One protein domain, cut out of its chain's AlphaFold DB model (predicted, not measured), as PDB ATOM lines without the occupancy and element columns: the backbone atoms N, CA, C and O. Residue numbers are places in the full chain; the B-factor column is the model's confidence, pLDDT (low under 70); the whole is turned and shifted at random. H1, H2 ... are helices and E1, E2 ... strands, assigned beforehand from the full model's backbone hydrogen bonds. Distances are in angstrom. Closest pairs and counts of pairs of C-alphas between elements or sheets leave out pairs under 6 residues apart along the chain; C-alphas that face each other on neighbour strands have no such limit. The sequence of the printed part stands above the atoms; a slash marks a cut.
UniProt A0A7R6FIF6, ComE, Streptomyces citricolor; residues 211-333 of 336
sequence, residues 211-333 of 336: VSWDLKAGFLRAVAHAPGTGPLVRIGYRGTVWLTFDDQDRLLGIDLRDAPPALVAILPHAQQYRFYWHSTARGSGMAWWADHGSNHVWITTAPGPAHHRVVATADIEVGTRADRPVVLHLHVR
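Overview. This is residues 211 to 333 of the 336 residues of the protein "ComE" of Streptomyces citricolor (UniProt A0A7R6FIF6). One twisted sheet of eight strands folds back on itself, E1, E2, E8 and E7 facing E4, E6 and E5, with E3 as the hinge. Short H1 sits beside the strands at one end of the fold. The printed part has 123 residues with E1 to E4, H1 and E5 to E8 in that order, and is mostly strand. The antiparallel sheet runs E1, E2, E8, E7, E3, E4, E6, E5. The whole is compact, with a radius of gyration of the C-alphas of 13.6 A and spans of 38 by 33 by 28 A.

Arrangement. E1, residues 211 to 214, and E2, residues 219 to 223, form a hairpin, with N 212 and O 221 within hydrogen-bond range at 2.9 A. E3, residues 233 to 245, bends by 90 degrees at residue 238 and forms a hairpin with E4, residues 251 to 256, where N 242 and O 255 are 2.9 A apart. H1, residues 261 to 265, is on the sheet at a height of 6.2 A, over none of the strands; its O i to N i+4 pair is within hydrogen-bond range. E5, residues 287 to 291, forms a hairpin with E6, residues 296 to 300, with N 291 and O 296 at 2.8 A. E4, H1 and E5 make a split strand-helix-strand unit, two strands running the same way with E6 between them, and its crossover is right-handed. E7, residues 308 to 321, is the antiparallel neighbour of E3, with N 241 and O 312 at 2.8 A. E7 forms a hairpin with E8, residues 324 to 333, where N 317 and O 329 are 2.9 A apart.

Along the chain. C-alpha 211 begins E1 at (179.837, 186.560, 167.858), and C-alpha 333 ends E8 at (161.953, 187.038, 171.209). From first to last C-alpha E7 measures 32.0 A, E3 28.9 A and E8 26.5 A.

Size, cuts and confidence. The printed part has no cut. The link from H1 to E5 is long, 21 residues. pLDDT is under 70 at residue 217, residues 226 to 229 and residues 271 to 284.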
ATOM      1  N   VAL A 211     181.223 186.475 167.408       85.81
ATOM      2  CA  VAL A 211     179.837 186.560 167.858       85.81
ATOM      3  C   VAL A 211     179.602 187.948 168.422       85.81
ATOM      4  O   VAL A 211     180.412 188.444 169.203       85.81
ATOM      5  N   SER A 212     178.486 188.558 168.049       84.50
ATOM      6  CA  SER A 212     177.980 189.768 168.680       84.50
ATOM      7  C   SER A 212     176.542 189.552 169.127       84.50
ATOM      8  O   SER A 212     175.766 188.860 168.469       84.50
ATOM      9  N   TRP A 213     176.184 190.136 170.266       85.44
ATOM     10  CA  TRP A 213     174.825 190.086 170.781       85.44
ATOM     11  C   TRP A 213     174.408 191.462 171.289       85.44
ATOM     12  O   TRP A 213     175.009 192.010 172.210       85.44
ATOM     13  N   ASP A 214     173.367 192.012 170.672       79.94
ATOM     14  CA  ASP A 214     172.588 193.122 171.202       79.94
ATOM     15  C   ASP A 214     171.452 192.575 172.080       79.94
ATOM     16  O   ASP A 214     170.392 192.182 171.587       79.94
ATOM     17  N   LEU A 215     171.702 192.501 173.390       79.12
ATOM     18  CA  LEU A 215     170.726 192.013 174.369       79.12
ATOM     19  C   LEU A 215     169.447 192.856 174.386       79.12
ATOM     20  O   LEU A 215     168.371 192.302 174.597       79.12
ATOM     21  N   LYS A 216     169.546 194.173 174.143       71.75
ATOM     22  CA  LYS A 216     168.385 195.073 174.178       71.75
ATOM     23  C   LYS A 216     167.445 194.768 173.019       71.75
ATOM     24  O   LYS A 216     166.236 194.699 173.206       71.75
ATOM     25  N   ALA A 217     168.015 194.590 171.835       68.81
ATOM     26  CA  ALA A 217     167.250 194.357 170.623       68.81
ATOM     27  C   ALA A 217     166.962 192.864 170.360       68.81
ATOM     28  O   ALA A 217     166.288 192.531 169.392       68.81
ATOM     29  N   GLY A 218     167.499 191.956 171.181       82.69
ATOM     30  CA  GLY A 218     167.351 190.512 170.995       82.69
ATOM     31  C   GLY A 218     168.099 189.963 169.775       82.69
ATOM     32  O   GLY A 218     167.841 188.832 169.370       82.69
ATOM     33  N   PHE A 219     169.024 190.723 169.173       84.38
ATOM     34  CA  PHE A 219     169.776 190.275 167.996       84.38
ATOM     35  C   PHE A 219     171.082 189.617 168.395       84.38
ATOM     36  O   PHE A 219     171.981 190.272 168.923       84.38
ATOM     37  N   LEU A 220     171.220 188.343 168.058       88.88
ATOM     38  CA  LEU A 220     172.478 187.620 168.134       88.88
ATOM     39  C   LEU A 220     172.965 187.333 166.720       88.88
ATOM     40  O   LEU A 220     172.221 186.864 165.860       88.88
ATOM     41  N   ARG A 221     174.243 187.608 166.485       86.81
ATOM     42  CA  ARG A 221     174.913 187.363 165.219       86.81
ATOM     43  C   ARG A 221     176.173 186.542 165.427       86.81
ATOM     44  O   ARG A 221     176.969 186.834 166.313       86.81
ATOM     45  N   ALA A 222     176.371 185.546 164.574       86.31
ATOM     46  CA  ALA A 222     177.545 184.687 164.592       86.31
ATOM     47  C   ALA A 222     178.138 184.613 163.176       86.31
ATOM     48  O   ALA A 222     177.455 184.201 162.242       86.31
ATOM     49  N   VAL A 223     179.391 185.030 162.998       83.94
ATOM     50  CA  VAL A 223     180.109 185.000 161.714       83.94
ATOM     51  C   VAL A 223     181.214 183.963 161.777       83.94
ATOM     52  O   VAL A 223     182.111 184.041 162.619       83.94
ATOM     53  N   ALA A 224     181.169 183.005 160.858       82.94
ATOM     54  CA  ALA A 224     182.230 182.029 160.676       82.94
ATOM     55  C   ALA A 224     183.259 182.529 159.655       82.94
ATOM     56  O   ALA A 224     182.969 183.357 158.791       82.94
ATOM     57  N   HIS A 225     184.477 181.995 159.727       76.38
ATOM     58  CA  HIS A 225     185.489 182.277 158.718       76.38
ATOM     59  C   HIS A 225     185.068 181.652 157.382       76.38
ATOM     60  O   HIS A 225     184.892 180.437 157.284       76.38
ATOM     61  N   ALA A 226     184.889 182.481 156.355       65.06
ATOM     62  CA  ALA A 226     184.382 182.053 155.057       65.06
ATOM     63  C   ALA A 226     185.484 182.140 153.985       65.06
ATOM     64  O   ALA A 226     185.769 183.235 153.505       65.06
ATOM     65  N   PRO A 227     186.085 181.017 153.556       57.19
ATOM     66  CA  PRO A 227     187.117 181.026 152.516       57.19
ATOM     67  C   PRO A 227     186.571 181.140 151.075       57.19
ATOM     68  O   PRO A 227     187.324 180.960 150.125       57.19
ATOM     69  N   GLY A 228     185.274 181.398 150.876       61.62
ATOM     70  CA  GLY A 228     184.623 181.254 149.570       61.62
ATOM     71  C   GLY A 228     184.250 182.566 148.878       61.62
ATOM     72  O   GLY A 228     183.566 183.417 149.455       61.62
ATOM     73  N   THR A 229     184.611 182.670 147.598       67.31
ATOM     74  CA  THR A 229     183.904 183.492 146.607       67.31
ATOM     75  C   THR A 229     182.624 182.757 146.181       67.31
ATOM     76  O   THR A 229     182.619 181.539 146.028       67.31
ATOM     77  N   GLY A 230     181.504 183.471 146.045       75.38
ATOM     78  CA  GLY A 230     180.225 182.881 145.633       75.38
ATOM     79  C   GLY A 230     179.005 183.623 146.186       75.38
ATOM     80  O   GLY A 230     179.140 184.415 147.127       75.38
ATOM     81  N   PRO A 231     177.809 183.393 145.611       77.50
ATOM     82  CA  PRO A 231     176.583 184.016 146.089       77.50
ATOM     83  C   PRO A 231     176.247 183.516 147.499       77.50
ATOM     84  O   PRO A 231     176.408 182.339 147.813       77.50
ATOM     85  N   LEU A 232     175.776 184.427 148.352       80.75
ATOM     86  CA  LEU A 232     175.242 184.078 149.667       80.75
ATOM     87  C   LEU A 232     173.769 183.671 149.524       80.75
ATOM     88  O   LEU A 232     172.937 184.509 149.172       80.75
ATOM     89  N   VAL A 233     173.470 182.412 149.832       85.12
ATOM     90  CA  VAL A 233     172.111 181.857 149.916       85.12
ATOM     91  C   VAL A 233     171.612 181.990 151.353       85.12
ATOM     92  O   VAL A 233     172.400 181.871 152.289       85.12
ATOM     93  N   ARG A 234     170.320 182.271 151.545       87.38
ATOM     94  CA  ARG A 234     169.719 182.456 152.873       87.38
ATOM     95  C   ARG A 234     168.627 181.437 153.133       87.38
ATOM     96  O   ARG A 234     167.755 181.232 152.293       87.38
ATOM     97  N   ILE A 235     168.671 180.844 154.318       90.81
ATOM     98  CA  ILE A 235     167.649 179.938 154.831       90.81
ATOM     99  C   ILE A 235     167.059 180.595 156.077       90.81
ATOM    100  O   ILE A 235     167.695 180.619 157.131       90.81
ATOM    101  N   GLY A 236     165.862 181.160 155.926       89.81
ATOM    102  CA  GLY A 236     165.098 181.771 157.009       89.81
ATOM    103  C   GLY A 236     164.042 180.813 157.553       89.81
ATOM    104  O   GLY A 236     163.328 180.178 156.775       89.81
ATOM    105  N   TYR A 237     163.925 180.703 158.871       93.62
ATOM    106  CA  TYR A 237     162.865 179.943 159.533       93.62
ATOM    107  C   TYR A 237     162.641 180.445 160.959       93.62
ATOM    108  O   TYR A 237     163.479 181.131 161.534       93.62
ATOM    109  N   ARG A 238     161.496 180.100 161.548       93.38
ATOM    110  CA  ARG A 238     161.245 180.310 162.976       93.38
ATOM    111  C   ARG A 238     161.436 178.988 163.701       93.38
ATOM    112  O   ARG A 238     160.891 177.979 163.262       93.38
ATOM    113  N   GLY A 239     162.163 179.009 164.811       93.25
ATOM    114  CA  GLY A 239     162.470 177.800 165.569       93.25
ATOM    115  C   GLY A 239     162.788 178.074 167.031       93.25
ATOM    116  O   GLY A 239     162.827 179.221 167.487       93.25
ATOM    117  N   THR A 240     163.006 176.993 167.773       94.94
ATOM    118  CA  THR A 240     163.515 177.069 169.144       94.94
ATOM    119  C   THR A 240     165.039 177.102 169.101       94.94
ATOM    120  O   THR A 240     165.660 176.320 168.387       94.94
ATOM    121  N   VAL A 241     165.647 177.989 169.880       94.88
ATOM    122  CA  VAL A 241     167.099 178.092 170.024       94.88
ATOM    123  C   VAL A 241     167.505 177.839 171.464       94.88
ATOM    124  O   VAL A 241     166.835 178.289 172.398       94.88
ATOM    125  N   TRP A 242     168.602 177.110 171.647       94.31
ATOM    126  CA  TRP A 242     169.265 176.978 172.939       94.31
ATOM    127  C   TRP A 242     170.579 177.745 172.901       94.31
ATOM    128  O   TRP A 242     171.446 177.473 172.075       94.31
ATOM    129  N   LEU A 243     170.720 178.708 173.802       93.31
ATOM    130  CA  LEU A 243     171.933 179.496 173.975       93.31
ATOM    131  C   LEU A 243     172.647 178.978 175.217       93.31
ATOM    132  O   LEU A 243     172.048 178.909 176.289       93.31
ATOM    133  N   THR A 244     173.899 178.562 175.062       92.00
ATOM    134  CA  THR A 244     174.698 177.966 176.138       92.00
ATOM    135  C   THR A 244     175.828 178.911 176.521       92.00
ATOM    136  O   THR A 244     176.528 179.410 175.639       92.00
ATOM    137  N   PHE A 245     176.026 179.117 177.820       91.88
ATOM    138  CA  PHE A 245     176.951 180.106 178.374       91.88
ATOM    139  C   PHE A 245     177.896 179.483 179.393       91.88
ATOM    140  O   PHE A 245     177.558 178.465 180.005       91.88
ATOM    141  N   ASP A 246     179.057 180.104 179.589       92.44
ATOM    142  CA  ASP A 246     179.916 179.835 180.744       92.44
ATOM    143  C   ASP A 246     179.453 180.606 181.997       92.44
ATOM    144  O   ASP A 246     178.351 181.158 182.054       92.44
ATOM    145  N   ASP A 247     180.271 180.565 183.044       93.38
ATOM    146  CA  ASP A 247     180.071 181.245 184.324       93.38
ATOM    147  C   ASP A 247     180.281 182.767 184.250       93.38
ATOM    148  O   ASP A 247     179.982 183.472 185.212       93.38
ATOM    149  N   GLN A 248     180.765 183.281 183.116       94.00
ATOM    150  CA  GLN A 248     180.981 184.704 182.847       94.00
ATOM    151  C   GLN A 248     179.980 185.267 181.825       94.00
ATOM    152  O   GLN A 248     180.243 186.305 181.217       94.00
ATOM    153  N   ASP A 249     178.859 184.574 181.597       91.56
ATOM    154  CA  ASP A 249     177.830 184.923 180.605       91.56
ATOM    155  C   ASP A 249     178.359 185.038 179.163       91.56
ATOM    156  O   ASP A 249     177.735 185.652 178.289       91.56
ATOM    157  N   ARG A 250     179.501 184.414 178.853       89.69
ATOM    158  CA  ARG A 250     180.014 184.368 177.483       89.69
ATOM    159  C   ARG A 250     179.360 183.214 176.735       89.69
ATOM    160  O   ARG A 250     179.350 182.070 177.187       89.69
ATOM    161  N   LEU A 251     178.848 183.511 175.542       90.50
ATOM    162  CA  LEU A 251     178.200 182.520 174.686       90.50
ATOM    163  C   LEU A 251     179.210 181.471 174.186       90.50
ATOM    164  O   LEU A 251     180.140 181.789 173.437       90.50
ATOM    165  N   LEU A 252     178.982 180.212 174.557       89.69
ATOM    166  CA  LEU A 252     179.785 179.051 174.160       89.69
ATOM    167  C   LEU A 252     179.200 178.299 172.963       89.69
ATOM    168  O   LEU A 252     179.945 177.727 172.160       89.69
ATOM    169  N   GLY A 253     177.872 178.277 172.843       91.38
ATOM    170  CA  GLY A 253     177.219 177.554 171.766       91.38
ATOM    171  C   GLY A 253     175.764 177.927 171.539       91.38
ATOM    172  O   GLY A 253     175.093 178.488 172.407       91.38
ATOM    173  N   ILE A 254     175.308 177.598 170.336       93.88
ATOM    174  CA  ILE A 254     173.967 177.870 169.830       93.88
ATOM    175  C   ILE A 254     173.436 176.569 169.235       93.88
ATOM    176  O   ILE A 254     173.992 176.077 168.253       93.88
ATOM    177  N   ASP A 255     172.361 176.029 169.796       93.81
ATOM    178  CA  ASP A 255     171.629 174.910 169.206       93.81
ATOM    179  C   ASP A 255     170.365 175.441 168.521       93.81
ATOM    180  O   ASP A 255     169.517 176.068 169.157       93.81
ATOM    181  N   LEU A 256     170.226 175.182 167.225       95.12
ATOM    182  CA  LEU A 256     169.031 175.460 166.443       95.12
ATOM    183  C   LEU A 256     168.197 174.177 166.354       95.12
ATOM    184  O   LEU A 256     168.632 173.169 165.787       95.12
ATOM    185  N   ARG A 257     167.004 174.211 166.949       93.62
ATOM    186  CA  ARG A 257     166.027 173.120 166.911       93.62
ATOM    187  C   ARG A 257     165.191 173.225 165.636       93.62
ATOM    188  O   ARG A 257     164.928 174.330 165.164       93.62
ATOM    189  N   ASP A 258     164.724 172.080 165.145       91.19
ATOM    190  CA  ASP A 258     163.778 171.996 164.025       91.19
ATOM    191  C   ASP A 258     164.303 172.690 162.753       91.19
ATOM    192  O   ASP A 258     163.565 173.345 162.014       91.19
ATOM    193  N   ALA A 259     165.611 172.567 162.512       93.88
ATOM    194  CA  ALA A 259     166.272 173.179 161.375       93.88
ATOM    195  C   ALA A 259     165.701 172.632 160.050       93.88
ATOM    196  O   ALA A 259     165.489 171.422 159.918       93.88
ATOM    197  N   PRO A 260     165.486 173.477 159.026       94.94
ATOM    198  CA  PRO A 260     164.996 173.014 157.738       94.94
ATOM    199  C   PRO A 260     165.919 171.944 157.132       94.94
ATOM    200  O   PRO A 260     167.143 172.104 157.197       94.94
ATOM    201  N   PRO A 261     165.380 170.912 156.451       94.25
ATOM    202  CA  PRO A 261     166.195 169.862 155.835       94.25
ATOM    203  C   PRO A 261     167.286 170.395 154.898       94.25
ATOM    204  O   PRO A 261     168.376 169.836 154.844       94.25
ATOM    205  N   ALA A 262     167.026 171.511 154.208       92.69
ATOM    206  CA  ALA A 262     168.007 172.174 153.350       92.69
ATOM    207  C   ALA A 262     169.245 172.672 154.120       92.69
ATOM    208  O   ALA A 262     170.354 172.588 153.606       92.69
ATOM    209  N   LEU A 263     169.067 173.165 155.351       93.25
ATOM    210  CA  LEU A 263     170.176 173.586 156.209       93.25
ATOM    211  C   LEU A 263     170.926 172.372 156.764       93.25
ATOM    212  O   LEU A 263     172.149 172.356 156.777       93.25
ATOM    213  N   VAL A 264     170.204 171.340 157.195       93.12
ATOM    214  CA  VAL A 264     170.809 170.108 157.724       93.12
ATOM    215  C   VAL A 264     171.650 169.406 156.651       93.12
ATOM    216  O   VAL A 264     172.753 168.951 156.933       93.12
ATOM    217  N   ALA A 265     171.176 169.376 155.403       90.88
ATOM    218  CA  ALA A 265     171.837 168.691 154.292       90.88
ATOM    219  C   ALA A 265     173.217 169.260 153.910       90.88
ATOM    220  O   ALA A 265     174.030 168.528 153.353       90.88
ATOM    221  N   ILE A 266     173.488 170.538 154.199       90.31
ATOM    222  CA  ILE A 266     174.768 171.189 153.871       90.31
ATOM    223  C   ILE A 266     175.796 171.113 155.010       90.31
ATOM    224  O   ILE A 266     176.922 171.588 154.867       90.31
ATOM    225  N   LEU A 267     175.419 170.559 156.164       88.06
ATOM    226  CA  LEU A 267     176.267 170.527 157.349       88.06
ATOM    227  C   LEU A 267     176.942 169.166 157.534       88.06
ATOM    228  O   LEU A 267     176.397 168.135 157.140       88.06
ATOM    229  N   PRO A 268     178.130 169.130 158.164       84.19
ATOM    230  CA  PRO A 268     178.748 167.874 158.559       84.19
ATOM    231  C   PRO A 268     177.849 167.089 159.521       84.19
ATOM    232  O   PRO A 268     177.402 167.619 160.542       84.19
ATOM    233  N   HIS A 269     177.649 165.805 159.221       83.75
ATOM    234  CA  HIS A 269     176.878 164.900 160.064       83.75
ATOM    235  C   HIS A 269     177.580 164.648 161.404       83.75
ATOM    236  O   HIS A 269     178.746 164.240 161.450       83.75
ATOM    237  N   ALA A 270     176.834 164.759 162.498       79.62
ATOM    238  CA  ALA A 270     177.235 164.275 163.809       79.62
ATOM    239  C   ALA A 270     176.013 163.822 164.630       79.62
ATOM    240  O   ALA A 270     174.880 164.166 164.329       79.62
ATOM    241  N   GLN A 271     176.236 163.006 165.662       67.81
ATOM    242  CA  GLN A 271     175.157 162.477 166.507       67.81
ATOM    243  C   GLN A 271     175.045 163.283 167.802       67.81
ATOM    244  O   GLN A 271     176.050 163.441 168.503       67.81
ATOM    245  N   GLN A 272     173.826 163.706 168.153       60.41
ATOM    246  CA  GLN A 272     173.536 164.585 169.296       60.41
ATOM    247  C   GLN A 272     174.114 164.085 170.636       60.41
ATOM    248  O   GLN A 272     174.503 164.883 171.483       60.41
ATOM    249  N   TYR A 273     174.211 162.767 170.829       57.62
ATOM    250  CA  TYR A 273     174.638 162.154 172.096       57.62
ATOM    251  C   TYR A 273     176.145 161.878 172.203       57.62
ATOM    252  O   TYR A 273     176.594 161.364 173.226       57.62
ATOM    253  N   ARG A 274     176.939 162.161 171.160       50.72
ATOM    254  CA  ARG A 274     178.370 161.798 171.132       50.72
ATOM    255  C   ARG A 274     179.328 162.896 171.592       50.72
ATOM    256  O   ARG A 274     180.512 162.608 171.737       50.72
ATOM    257  N   PHE A 275     178.841 164.101 171.880       52.72
ATOM    258  CA  PHE A 275     179.652 165.153 172.489       52.72
ATOM    259  C   PHE A 275     179.185 165.449 173.913       52.72
ATOM    260  O   PHE A 275     178.108 165.994 174.141       52.72
ATOM    261  N   TYR A 276     180.049 165.129 174.877       50.84
ATOM    262  CA  TYR A 276     180.103 165.902 176.106       50.84
ATOM    263  C   TYR A 276     180.548 167.311 175.716       50.84
ATOM    264  O   TYR A 276     181.495 167.473 174.954       50.84
ATOM    265  N   TRP A 277     179.901 168.330 176.269       54.44
ATOM    266  CA  TRP A 277     180.204 169.761 176.109       54.44
ATOM    267  C   TRP A 277     181.635 170.155 176.548       54.44
ATOM    268  O   TRP A 277     181.993 171.327 176.585       54.44
ATOM    269  N   HIS A 278     182.471 169.168 176.872       46.75
ATOM    270  CA  HIS A 278     183.895 169.282 177.101       46.75
ATOM    271  C   HIS A 278     184.651 168.844 175.842       46.75
ATOM    272  O   HIS A 278     184.708 167.655 175.531       46.75
ATOM    273  N   SER A 279     185.339 169.799 175.206       44.22
ATOM    274  CA  SER A 279     186.388 169.565 174.197       44.22
ATOM    275  C   SER A 279     185.851 169.208 172.794       44.22
ATOM    276  O   SER A 279     184.971 168.380 172.633       44.22
ATOM    277  N   THR A 280     186.288 169.776 171.676       45.88
ATOM    278  CA  THR A 280     187.395 170.675 171.357       45.88
ATOM    279  C   THR A 280     186.978 171.432 170.096       45.88
ATOM    280  O   THR A 280     186.935 170.828 169.022       45.88
ATOM    281  N   ALA A 281     186.739 172.742 170.163       44.69
ATOM    282  CA  ALA A 281     187.026 173.556 168.987       44.69
ATOM    283  C   ALA A 281     188.538 173.403 168.761       44.69
ATOM    284  O   ALA A 281     189.347 173.988 169.483       44.69
ATOM    285  N   ARG A 282     188.953 172.496 167.868       47.00
ATOM    286  CA  ARG A 282     190.358 172.376 167.459       47.00
ATOM    287  C   ARG A 282     190.659 173.571 166.556       47.00
ATOM    288  O   ARG A 282     190.695 173.434 165.339       47.00
ATOM    289  N   GLY A 283     190.780 174.751 167.154       55.47
ATOM    290  CA  GLY A 283     191.034 176.006 166.455       55.47
ATOM    291  C   GLY A 283     190.236 177.182 167.013       55.47
ATOM    292  O   GLY A 283     189.253 177.014 167.728       55.47
ATOM    293  N   SER A 284     190.662 178.388 166.649       54.91
ATOM    294  CA  SER A 284     190.056 179.678 167.003       54.91
ATOM    295  C   SER A 284     188.778 180.005 166.209       54.91
ATOM    296  O   SER A 284     188.440 181.173 166.034       54.91
ATOM    297  N   GLY A 285     188.086 178.993 165.678       70.31
ATOM    298  CA  GLY A 285     187.002 179.161 164.711       70.31
ATOM    299  C   GLY A 285     185.658 178.627 165.192       70.31
ATOM    300  O   GLY A 285     185.587 177.669 165.958       70.31
ATOM    301  N   MET A 286     184.591 179.235 164.676       83.06
ATOM    302  CA  MET A 286     183.218 178.769 164.839       83.06
ATOM    303  C   MET A 286     183.001 177.465 164.065       83.06
ATOM    304  O   MET A 286     183.331 177.394 162.879       83.06
ATOM    305  N   ALA A 287     182.443 176.442 164.714       85.62
ATOM    306  CA  ALA A 287     182.213 175.127 164.111       85.62
ATOM    307  C   ALA A 287     180.717 174.808 164.043       85.62
ATOM    308  O   ALA A 287     180.003 175.033 165.016       85.62
ATOM    309  N   TRP A 288     180.273 174.263 162.909       89.50
ATOM    310  CA  TRP A 288     178.877 173.939 162.622       89.50
ATOM    311  C   TRP A 288     178.717 172.451 162.345       89.50
ATOM    312  O   TRP A 288     179.541 171.855 161.649       89.50
ATOM    313  N   TRP A 289     177.635 171.876 162.850       89.75
ATOM    314  CA  TRP A 289     177.346 170.451 162.754       89.75
ATOM    315  C   TRP A 289     175.837 170.228 162.748       89.75
ATOM    316  O   TRP A 289     175.094 171.085 163.237       89.75
ATOM    317  N   ALA A 290     175.393 169.075 162.250       91.12
ATOM    318  CA  ALA A 290     173.987 168.704 162.310       91.12
ATOM    319  C   ALA A 290     173.743 167.235 162.668       91.12
ATOM    320  O   ALA A 290     174.489 166.348 162.251       91.12
ATOM    321  N   ASP A 291     172.648 166.987 163.390       90.06
ATOM    322  CA  ASP A 291     172.055 165.663 163.562       90.06
ATOM    323  C   ASP A 291     170.925 165.521 162.546       90.06
ATOM    324  O   ASP A 291     169.874 166.162 162.647       90.06
ATOM    325  N   HIS A 292     171.168 164.682 161.541       87.44
ATOM    326  CA  HIS A 292     170.248 164.477 160.428       87.44
ATOM    327  C   HIS A 292     168.994 163.691 160.831       87.44
ATOM    328  O   HIS A 292     168.006 163.721 160.102       87.44
ATOM    329  N   GLY A 293     169.014 162.990 161.971       88.31
ATOM    330  CA  GLY A 293     167.855 162.258 162.479       88.31
ATOM    331  C   GLY A 293     166.858 163.155 163.210       88.31
ATOM    332  O   GLY A 293     165.657 162.899 163.160       88.31
ATOM    333  N   SER A 294     167.341 164.211 163.872       89.19
ATOM    334  CA  SER A 294     166.512 165.112 164.687       89.19
ATOM    335  C   SER A 294     166.383 166.530 164.128       89.19
ATOM    336  O   SER A 294     165.781 167.378 164.785       89.19
ATOM    337  N   ASN A 295     166.961 166.809 162.955       90.81
ATOM    338  CA  ASN A 295     167.044 168.153 162.374       90.81
ATOM    339  C   ASN A 295     167.609 169.189 163.359       90.81
ATOM    340  O   ASN A 295     167.122 170.315 163.471       90.81
ATOM    341  N   HIS A 296     168.631 168.795 164.111       91.31
ATOM    342  CA  HIS A 296     169.351 169.703 164.991       91.31
ATOM    343  C   HIS A 296     170.576 170.252 164.312       91.31
ATOM    344  O   HIS A 296     171.331 169.492 163.719       91.31
ATOM    345  N   VAL A 297     170.821 171.540 164.508       91.94
ATOM    346  CA  VAL A 297     172.085 172.176 164.152       91.94
ATOM    347  C   VAL A 297     172.704 172.730 165.416       91.94
ATOM    348  O   VAL A 297     172.020 173.405 166.173       91.94
ATOM    349  N   TRP A 298     173.988 172.482 165.651       90.62
ATOM    350  CA  TRP A 298     174.705 173.128 166.747       90.62
ATOM    351  C   TRP A 298     175.942 173.850 166.249       90.62
ATOM    352  O   TRP A 298     176.635 173.423 165.320       90.62
ATOM    353  N   ILE A 299     176.195 174.976 166.900       90.69
ATOM    354  CA  ILE A 299     177.230 175.924 166.543       90.69
ATOM    355  C   ILE A 299     178.055 176.157 167.792       90.69
ATOM    356  O   ILE A 299     177.542 176.631 168.803       90.69
ATOM    357  N   THR A 300     179.334 175.811 167.738       88.81
ATOM    358  CA  THR A 300     180.276 176.105 168.821       88.81
ATOM    359  C   THR A 300     180.928 177.449 168.542       88.81
ATOM    360  O   THR A 300     181.582 177.610 167.510       88.81
ATOM    361  N   THR A 301     180.744 178.408 169.447       86.50
ATOM    362  CA  THR A 301     181.240 179.783 169.303       86.50
ATOM    363  C   THR A 301     182.524 180.017 170.089       86.50
ATOM    364  O   THR A 301     183.379 180.777 169.640       86.50
ATOM    365  N   ALA A 302     182.685 179.343 171.229       85.31
ATOM    366  CA  ALA A 302     183.891 179.385 172.046       85.31
ATOM    367  C   ALA A 302     184.064 178.081 172.846       85.31
ATOM    368  O   ALA A 302     183.075 177.437 173.197       85.31
ATOM    369  N   PRO A 303     185.305 177.672 173.166       84.44
ATOM    370  CA  PRO A 303     185.543 176.576 174.095       84.44
ATOM    371  C   PRO A 303     185.319 177.032 175.546       84.44
ATOM    372  O   PRO A 303     185.764 178.110 175.943       84.44
ATOM    373  N   GLY A 304     184.694 176.185 176.360       84.94
ATOM    374  CA  GLY A 304     184.515 176.439 177.790       84.94
ATOM    375  C   GLY A 304     183.584 175.423 178.453       84.94
ATOM    376  O   GLY A 304     182.892 174.685 177.750       84.94
ATOM    377  N   PRO A 305     183.581 175.339 179.793       85.88
ATOM    378  CA  PRO A 305     182.578 174.574 180.522       85.88
ATOM    379  C   PRO A 305     181.227 175.298 180.468       85.88
ATOM    380  O   PRO A 305     181.133 176.474 180.806       85.88
ATOM    381  N   ALA A 306     180.174 174.589 180.063       88.56
ATOM    382  CA  ALA A 306     178.817 175.120 180.113       88.56
ATOM    383  C   ALA A 306     178.359 175.273 181.570       88.56
ATOM    384  O   ALA A 306     178.437 174.322 182.349       88.56
ATOM    385  N   HIS A 307     177.859 176.455 181.913       91.19
ATOM    386  CA  HIS A 307     177.321 176.760 183.231       91.19
ATOM    387  C   HIS A 307     175.793 176.815 183.217       91.19
ATOM    388  O   HIS A 307     175.145 176.163 184.035       91.19
ATOM    389  N   HIS A 308     175.211 177.540 182.262       91.88
ATOM    390  CA  HIS A 308     173.762 177.651 182.140       91.88
ATOM    391  C   HIS A 308     173.308 177.720 180.678       91.88
ATOM    392  O   HIS A 308     174.101 177.907 179.748       91.88
ATOM    393  N   ARG A 309     172.002 177.514 180.474       92.25
ATOM    394  CA  ARG A 309     171.364 177.503 179.158       92.25
ATOM    395  C   ARG A 309     170.071 178.300 179.182       92.25
ATOM    396  O   ARG A 309     169.252 178.132 180.082       92.25
ATOM    397  N   VAL A 310     169.877 179.098 178.141       92.75
ATOM    398  CA  VAL A 310     168.636 179.823 177.873       92.75
ATOM    399  C   VAL A 310     167.942 179.171 176.684       92.75
ATOM    400  O   VAL A 310     168.569 178.897 175.662       92.75
ATOM    401  N   VAL A 311     166.645 178.911 176.825       93.81
ATOM    402  CA  VAL A 311     165.785 178.420 175.744       93.81
ATOM    403  C   VAL A 311     164.893 179.565 175.302       93.81
ATOM    404  O   VAL A 311     164.242 180.191 176.136       93.81
ATOM    405  N   ALA A 312     164.852 179.835 174.002       93.62
ATOM    406  CA  ALA A 312     164.015 180.890 173.454       93.62
ATOM    407  C   ALA A 312     163.458 180.516 172.080       93.62
ATOM    408  O   ALA A 312     163.983 179.643 171.390       93.62
ATOM    409  N   THR A 313     162.400 181.202 171.662       93.56
ATOM    410  CA  THR A 313     161.948 181.177 170.269       93.56
ATOM    411  C   THR A 313     162.624 182.315 169.518       93.56
ATOM    412  O   THR A 313     162.657 183.448 170.004       93.56
ATOM    413  N   ALA A 314     163.144 182.026 168.327       93.00
ATOM    414  CA  ALA A 314     163.808 183.022 167.500       93.00
ATOM    415  C   ALA A 314     163.337 182.973 166.045       93.00
ATOM    416  O   ALA A 314     162.973 181.914 165.523       93.00
ATOM    417  N   ASP A 315     163.378 184.132 165.390       88.19
ATOM    418  CA  ASP A 315     163.458 184.192 163.933       88.19
ATOM    419  C   ASP A 315     164.936 183.974 163.555       88.19
ATOM    420  O   ASP A 315     165.818 184.688 164.039       88.19
ATOM    421  N   ILE A 316     165.213 182.933 162.769       92.75
ATOM    422  CA  ILE A 316     166.550 182.407 162.474       92.75
ATOM    423  C   ILE A 316     166.826 182.607 160.985       92.75
ATOM    424  O   ILE A 316     166.050 182.157 160.143       92.75
ATOM    425  N   GLU A 317     167.953 183.224 160.646       91.75
ATOM    426  CA  GLU A 317     168.459 183.310 159.275       91.75
ATOM    427  C   GLU A 317     169.880 182.743 159.224       91.75
ATOM    428  O   GLU A 317     170.788 183.236 159.895       91.75
ATOM    429  N   VAL A 318     170.086 181.702 158.415       90.88
ATOM    430  CA  VAL A 318     171.421 181.164 158.132       90.88
ATOM    431  C   VAL A 318     171.819 181.543 156.717       90.88
ATOM    432  O   VAL A 318     171.146 181.183 155.750       90.88
ATOM    433  N   GLY A 319     172.929 182.264 156.597       88.50
ATOM    434  CA  GLY A 319     173.551 182.584 155.326       88.50
ATOM    435  C   GLY A 319     174.658 181.589 154.990       88.50
ATOM    436  O   GLY A 319     175.525 181.310 155.821       88.50
ATOM    437  N   THR A 320     174.654 181.077 153.763       87.19
ATOM    438  CA  THR A 320     175.582 180.045 153.289       87.19
ATOM    439  C   THR A 320     176.290 180.496 152.008       87.19
ATOM    440  O   THR A 320     175.703 181.184 151.173       87.19
ATOM    441  N   ARG A 321     177.570 180.148 151.843       86.31
ATOM    442  CA  ARG A 321     178.342 180.343 150.601       86.31
ATOM    443  C   ARG A 321     179.022 179.036 150.235       86.31
ATOM    444  O   ARG A 321     179.689 178.460 151.090       86.31
ATOM    445  N   ALA A 322     178.882 178.610 148.978       83.75
ATOM    446  CA  ALA A 322     179.439 177.342 148.491       83.75
ATOM    447  C   ALA A 322     179.142 176.178 149.461       83.75
ATOM    448  O   ALA A 322     180.052 175.487 149.916       83.75
ATOM    449  N   ASP A 323     177.869 176.062 149.853       80.56
ATOM    450  CA  ASP A 323     177.349 175.036 150.767       80.56
ATOM    451  C   ASP A 323     177.982 175.022 152.164       80.56
ATOM    452  O   ASP A 323     177.940 174.023 152.872       80.56
ATOM    453  N   ARG A 324     178.554 176.149 152.603       83.06
ATOM    454  CA  ARG A 324     179.046 176.321 153.974       83.06
ATOM    455  C   ARG A 324     178.311 177.454 154.668       83.06
ATOM    456  O   ARG A 324     178.207 178.531 154.081       83.06
ATOM    457  N   PRO A 325     177.829 177.268 155.906       81.81
ATOM    458  CA  PRO A 325     177.300 178.372 156.692       81.81
ATOM    459  C   PRO A 325     178.420 179.377 156.968       81.81
ATOM    460  O   PRO A 325     179.524 179.019 157.381       81.81
ATOM    461  N   VAL A 326     178.136 180.648 156.712       85.50
ATOM    462  CA  VAL A 326     179.087 181.748 156.915       85.50
ATOM    463  C   VAL A 326     178.576 182.759 157.925       85.50
ATOM    464  O   VAL A 326     179.371 183.426 158.582       85.50
ATOM    465  N   VAL A 327     177.257 182.860 158.077       87.00
ATOM    466  CA  VAL A 327     176.636 183.797 159.002       87.00
ATOM    467  C   VAL A 327     175.352 183.213 159.579       87.00
ATOM    468  O   VAL A 327     174.583 182.559 158.877       87.00
ATOM    469  N   LEU A 328     175.135 183.462 160.863       89.81
ATOM    470  CA  LEU A 328     173.889 183.244 161.576       89.81
ATOM    471  C   LEU A 328     173.362 184.590 162.060       89.81
ATOM    472  O   LEU A 328     174.098 185.321 162.730       89.81
ATOM    473  N   HIS A 329     172.082 184.848 161.826       88.06
ATOM    474  CA  HIS A 329     171.316 185.854 162.550       88.06
ATOM    475  C   HIS A 329     170.203 185.177 163.338       88.06
ATOM    476  O   HIS A 329     169.459 184.354 162.808       88.06
ATOM    477  N   LEU A 330     170.097 185.547 164.607       90.31
ATOM    478  CA  LEU A 330     168.990 185.203 165.479       90.31
ATOM    479  C   LEU A 330     168.341 186.491 165.956       90.31
ATOM    480  O   LEU A 330     169.024 187.382 166.460       90.31
ATOM    481  N   HIS A 331     167.023 186.545 165.869       86.12
ATOM    482  CA  HIS A 331     166.216 187.511 166.592       86.12
ATOM    483  C   HIS A 331     165.450 186.768 167.684       86.12
ATOM    484  O   HIS A 331     164.423 186.134 167.432       86.12
ATOM    485  N   VAL A 332     166.016 186.790 168.885       89.44
ATOM    486  CA  VAL A 332     165.489 186.142 170.082       89.44
ATOM    487  C   VAL A 332     164.319 186.965 170.597       89.44
ATOM    488  O   VAL A 332     164.481 188.131 170.947       89.44
ATOM    489  N   ARG A 333     163.131 186.361 170.663       79.94
ATOM    490  CA  ARG A 333     161.953 187.038 171.209       79.94
ATOM    491  C   ARG A 333     161.889 186.776 172.704       79.94
ATOM    492  O   ARG A 333     161.905 185.621 173.127       79.94
TER     493      ARG A 333